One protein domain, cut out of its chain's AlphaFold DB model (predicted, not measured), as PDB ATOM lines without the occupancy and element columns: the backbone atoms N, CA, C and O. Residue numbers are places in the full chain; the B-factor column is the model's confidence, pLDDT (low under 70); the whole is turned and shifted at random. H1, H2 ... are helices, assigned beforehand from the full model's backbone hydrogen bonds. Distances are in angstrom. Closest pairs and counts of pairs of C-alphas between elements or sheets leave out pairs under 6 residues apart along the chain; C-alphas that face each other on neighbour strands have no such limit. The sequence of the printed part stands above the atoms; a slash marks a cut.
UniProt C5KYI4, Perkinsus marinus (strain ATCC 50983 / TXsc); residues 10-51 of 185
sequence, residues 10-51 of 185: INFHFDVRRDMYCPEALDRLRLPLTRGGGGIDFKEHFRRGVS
ATOM      1  N   ILE A  10      22.175  31.991  40.525       91.38
ATOM      2  CA  ILE A  10      23.424  31.430  40.008       91.38
ATOM      3  C   ILE A  10      23.085  30.246  39.104       91.38
ATOM      4  O   ILE A  10      22.403  29.315  39.525       91.38
ATOM      5  N   ASN A  11      23.535  30.297  37.850       93.50
ATOM      6  CA  ASN A  11      23.375  29.204  36.893       93.50
ATOM      7  C   ASN A  11      24.713  28.470  36.780       93.50
ATOM      8  O   ASN A  11      25.680  29.039  36.275       93.50
ATOM      9  N   PHE A  12      24.772  27.230  37.259       95.44
ATOM     10  CA  PHE A  12      25.980  26.410  37.187       95.44
ATOM     11  C   PHE A  12      26.183  25.794  35.806       95.44
ATOM     12  O   PHE A  12      25.213  25.541  35.086       95.44
ATOM     13  N   HIS A  13      27.444  25.547  35.454       96.81
ATOM     14  CA  HIS A  13      27.797  24.746  34.290       96.81
ATOM     15  C   HIS A  13      27.192  23.345  34.413       96.81
ATOM     16  O   HIS A  13      27.213  22.753  35.489       96.81
ATOM     17  N   PHE A  14      26.639  22.841  33.312       96.31
ATOM     18  CA  PHE A  14      26.044  21.511  33.252       96.31
ATOM     19  C   PHE A  14      26.094  20.974  31.818       96.31
ATOM     20  O   PHE A  14      25.599  21.634  30.898       96.31
ATOM     21  N   ASP A  15      26.663  19.785  31.617       96.31
ATOM     22  CA  ASP A  15      26.707  19.078  30.335       96.31
ATOM     23  C   ASP A  15      25.827  17.824  30.385       96.31
ATOM     24  O   ASP A  15      26.223  16.776  30.889       96.31
ATOM     25  N   VAL A  16      24.654  17.904  29.749       95.44
ATOM     26  CA  VAL A  16      23.682  16.798  29.615       95.44
ATOM     27  C   VAL A  16      24.298  15.530  28.998       95.44
ATOM     28  O   VAL A  16      23.729  14.454  29.097       95.44
ATOM     29  N   ARG A  17      25.442  15.617  28.314       95.88
ATOM     30  CA  ARG A  17      26.080  14.451  27.683       95.88
ATOM     31  C   ARG A  17      27.085  13.753  28.597       95.88
ATOM     32  O   ARG A  17      27.504  12.647  28.270       95.88
ATOM     33  N   ARG A  18      27.535  14.415  29.668       95.00
ATOM     34  CA  ARG A  18      28.639  13.948  30.523       95.00
ATOM     35  C   ARG A  18      28.246  13.823  31.984       95.00
ATOM     36  O   ARG A  18      28.688  12.880  32.635       95.00
ATOM     37  N   ASP A  19      27.459  14.766  32.484       94.19
ATOM     38  CA  ASP A  19      27.099  14.819  33.891       94.19
ATOM     39  C   ASP A  19      26.032  13.778  34.215       94.19
ATOM     40  O   ASP A  19      25.175  13.447  33.396       94.19
ATOM     41  N   MET A  20      26.082  13.255  35.437       93.50
ATOM     42  CA  MET A  20      25.077  12.323  35.929       93.50
ATOM     43  C   MET A  20      23.808  13.084  36.319       93.50
ATOM     44  O   MET A  20      23.861  14.074  37.048       93.50
ATOM     45  N   TYR A  21      22.653  12.597  35.871       91.94
ATOM     46  CA  TYR A  21      21.354  13.160  36.228       91.94
ATOM     47  C   TYR A  21      20.253  12.101  36.207       91.94
ATOM     48  O   TYR A  21      20.383  11.044  35.593       91.94
ATOM     49  N   CYS A  22      19.141  12.421  36.867       90.38
ATOM     50  CA  CYS A  22      17.881  11.694  36.751       90.38
ATOM     51  C   CYS A  22      17.119  12.217  35.514       90.38
ATOM     52  O   CYS A  22      16.820  13.419  35.471       90.38
ATOM     53  N   PRO A  23      16.828  11.378  34.499       90.56
ATOM     54  CA  PRO A  23      16.144  11.804  33.275       90.56
ATOM     55  C   PRO A  23      14.804  12.497  33.544       90.56
ATOM     56  O   PRO A  23      14.528  13.556  32.984       90.56
ATOM     57  N   GLU A  24      14.025  11.964  34.483       89.00
ATOM     58  CA  GLU A  24      12.721  12.499  34.869       89.00
ATOM     59  C   GLU A  24      12.847  13.906  35.473       89.00
ATOM     60  O   GLU A  24      12.017  14.784  35.226       89.00
ATOM     61  N   ALA A  25      13.903  14.153  36.254       83.81
ATOM     62  CA  ALA A  25      14.188  15.475  36.797       83.81
ATOM     63  C   ALA A  25      14.612  16.457  35.696       83.81
ATOM     64  O   ALA A  25      14.152  17.599  35.690       83.81
ATOM     65  N   LEU A  26      15.442  16.019  34.744       87.50
ATOM     66  CA  LEU A  26      15.890  16.854  33.629       87.50
ATOM     67  C   LEU A  26      14.707  17.323  32.770       87.50
ATOM     68  O   LEU A  26      14.611  18.509  32.449       87.50
ATOM     69  N   ASP A  27      13.784  16.419  32.445       88.25
ATOM     70  CA  ASP A  27      12.599  16.745  31.649       88.25
ATOM     71  C   ASP A  27      11.665  17.706  32.379       88.25
ATOM     72  O   ASP A  27      11.188  18.674  31.787       88.25
ATOM     73  N   ARG A  28      11.482  17.525  33.691       82.88
ATOM     74  CA  ARG A  28      10.733  18.483  34.513       82.88
ATOM     75  C   ARG A  28      11.370  19.871  34.517       82.88
ATOM     76  O   ARG A  28      10.654  20.859  34.412       82.88
ATOM     77  N   LEU A  29      12.695  19.960  34.626       84.69
ATOM     78  CA  LEU A  29      13.413  21.238  34.665       84.69
ATOM     79  C   LEU A  29      13.385  21.987  33.326       84.69
ATOM     80  O   LEU A  29      13.507  23.212  33.313       84.69
ATOM     81  N   ARG A  30      13.195  21.282  32.205       87.00
ATOM     82  CA  ARG A  30      12.976  21.898  30.884       87.00
ATOM     83  C   ARG A  30      11.608  22.566  30.761       87.00
ATOM     84  O   ARG A  30      11.435  23.426  29.898       87.00
ATOM     85  N   LEU A  31      10.641  22.184  31.591       82.75
ATOM     86  CA  LEU A  31       9.305  22.768  31.578       82.75
ATOM     87  C   LEU A  31       9.257  24.075  32.395       82.75
ATOM     88  O   LEU A  31      10.018  24.249  33.349       82.75
ATOM     89  N   PRO A  32       8.351  25.006  32.053       74.38
ATOM     90  CA  PRO A  32       8.059  26.179  32.872       74.38
ATOM     91  C   PRO A  32       7.677  25.816  34.312       74.38
ATOM     92  O   PRO A  32       6.711  25.092  34.541       74.38
ATOM     93  N   LEU A  33       8.394  26.375  35.289       63.97
ATOM     94  CA  LEU A  33       8.087  26.191  36.716       63.97
ATOM     95  C   LEU A  33       6.995  27.152  37.222       63.97
ATOM     96  O   LEU A  33       6.410  26.925  38.278       63.97
ATOM     97  N   THR A  34       6.713  28.230  36.486       58.84
ATOM     98  CA  THR A  34       5.697  29.236  36.826       58.84
ATOM     99  C   THR A  34       4.959  29.711  35.577       58.84
ATOM    100  O   THR A  34       5.462  29.618  34.454       58.84
ATOM    101  N   ARG A  35       3.746  30.252  35.757       50.84
ATOM    102  CA  ARG A  35       2.996  30.889  34.664       50.84
ATOM    103  C   ARG A  35       3.801  32.063  34.096       50.84
ATOM    104  O   ARG A  35       4.073  33.021  34.810       50.84
ATOM    105  N   GLY A  36       4.164  31.976  32.815       56.72
ATOM    106  CA  GLY A  36       4.972  32.986  32.120       56.72
ATOM    107  C   GLY A  36       6.489  32.850  32.312       56.72
ATOM    108  O   GLY A  36       7.231  33.660  31.765       56.72
ATOM    109  N   GLY A  37       6.961  31.844  33.057       63.38
ATOM    110  CA  GLY A  37       8.382  31.514  33.165       63.38
ATOM    111  C   GLY A  37       8.860  30.625  32.013       63.38
ATOM    112  O   GLY A  37       8.109  29.806  31.494       63.38
ATOM    113  N   GLY A  38      10.127  30.764  31.620       70.69
ATOM    114  CA  GLY A  38      10.808  29.768  30.790       70.69
ATOM    115  C   GLY A  38      11.336  28.611  31.644       70.69
ATOM    116  O   GLY A  38      11.645  28.804  32.822       70.69
ATOM    117  N   GLY A  39      11.444  27.417  31.058       81.88
ATOM    118  CA  GLY A  39      12.198  26.314  31.657       81.88
ATOM    119  C   GLY A  39      13.710  26.574  31.658       81.88
ATOM    120  O   GLY A  39      14.185  27.603  31.171       81.88
ATOM    121  N   ILE A  40      14.481  25.643  32.214       88.00
ATOM    122  CA  ILE A  40      15.945  25.726  32.242       88.00
ATOM    123  C   ILE A  40      16.523  25.451  30.846       88.00
ATOM    124  O   ILE A  40      16.328  24.375  30.278       88.00
ATOM    125  N   ASP A  41      17.287  26.411  30.316       91.00
ATOM    126  CA  ASP A  41      18.053  26.244  29.078       91.00
ATOM    127  C   ASP A  41      19.429  25.627  29.366       91.00
ATOM    128  O   ASP A  41      20.427  26.317  29.588       91.00
ATOM    129  N   PHE A  42      19.495  24.298  29.326       93.12
ATOM    130  CA  PHE A  42      20.738  23.561  29.557       93.12
ATOM    131  C   PHE A  42      21.844  23.858  28.532       93.12
ATOM    132  O   PHE A  42      23.019  23.666  28.840       93.12
ATOM    133  N   LYS A  43      21.514  24.371  27.337       94.81
ATOM    134  CA  LYS A  43      22.533  24.782  26.361       94.81
ATOM    135  C   LYS A  43      23.271  26.025  26.846       94.81
ATOM    136  O   LYS A  43      24.484  26.132  26.663       94.81
ATOM    137  N   GLU A  44      22.559  26.949  27.484       95.00
ATOM    138  CA  GLU A  44      23.174  28.138  28.068       95.00
ATOM    139  C   GLU A  44      23.928  27.811  29.362       95.00
ATOM    140  O   GLU A  44      25.015  28.346  29.569       95.00
ATOM    141  N   HIS A  45      23.436  26.873  30.178       96.19
ATOM    142  CA  HIS A  45      24.210  26.342  31.308       96.19
ATOM    143  C   HIS A  45      25.537  25.725  30.836       96.19
ATOM    144  O   HIS A  45      26.589  26.066  31.366       96.19
ATOM    145  N   PHE A  46      25.526  24.905  29.783       97.06
ATOM    146  CA  PHE A  46      26.756  24.360  29.203       97.06
ATOM    147  C   PHE A  46      27.712  25.461  28.710       97.06
ATOM    148  O   PHE A  46      28.918  25.397  28.927       97.06
ATOM    149  N   ARG A  47      27.194  26.501  28.049       96.75
ATOM    150  CA  ARG A  47      28.039  27.515  27.396       96.75
ATOM    151  C   ARG A  47      28.530  28.623  28.333       96.75
ATOM    152  O   ARG A  47      29.592  29.189  28.089       96.75
ATOM    153  N   ARG A  48      27.727  28.997  29.330       96.56
ATOM    154  CA  ARG A  48      27.916  30.199  30.165       96.56
ATOM    155  C   ARG A  48      27.683  29.968  31.655       96.56
ATOM    156  O   ARG A  48      27.749  30.926  32.423       96.56
ATOM    157  N   GLY A  49      27.398  28.737  32.065       96.88
ATOM    158  CA  GLY A  49      27.259  28.400  33.471       96.88
ATOM    159  C   GLY A  49      28.568  28.599  34.234       96.88
ATOM    160  O   GLY A  49      29.658  28.394  33.701       96.88
ATOM    161  N   VAL A  50      28.444  29.013  35.491       97.19
ATOM    162  CA  VAL A  50      29.570  29.192  36.411       97.19
ATOM    163  C   VAL A  50      30.083  27.814  36.826       97.19
ATOM    164  O   VAL A  50      29.280  26.930  37.134       97.19
ATOM    165  N   SER A  51      31.401  27.607  36.822       95.69
ATOM    166  CA  SER A  51      31.969  26.355  37.329       95.69
ATOM    167  C   SER A  51      31.786  26.270  38.845       95.69
ATOM    168  O   SER A  51      31.738  27.292  39.538       95.69
TER     169      SER A  51
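AT A GLANCE: This is residues 10 to 51 of the 185 residues of a protein of Perkinsus marinus (strain ATCC 50983 / TXsc) (UniProt C5KYI4). With little regular structure, this is an open frame of loops holding two short helices: residues 10 to 22 run past H2 and round to H1, and the link after H1 folds back at Arg 35 and leads into H2. Residues 17 to 25, of which 23 to 25 belong to H1, stick out. The printed part has 42 residues, 15 of them in H1 and then H2, with no named strand; the class is all helix. It is only just compact, close to loose, with a radius of gyration of the C-alphas of 10.6 A and spans of 29 by 21 by 14 A.

IN THESE COORDINATES: C-alpha 10 is at (23.424, 31.430, 40.008). H1, residues 23 to 30, begins at C-alpha 23 (16.144, 11.804, 33.275) and is 10.8 A long. H2, residues 42 to 48, is 9.8 A long and ends at C-alpha 48 (27.916, 30.199, 30.165).

HOW THE PARTS SIT: H1 and H2 are only just apart, their closest C-alphas 8.0 A from each other. In H1 and H2 every O i to N i+4 pair is within hydrogen-bond range.

THE WHOLE: The C-alphas farthest apart, of Arg 18 and Arg 35, are 31.0 A from each other. The printed part has no cut. The link from H1 to H2, 11 residues, is long. Mean pLDDT of the printed part is 87.2; residues 33 to 37 are under 70.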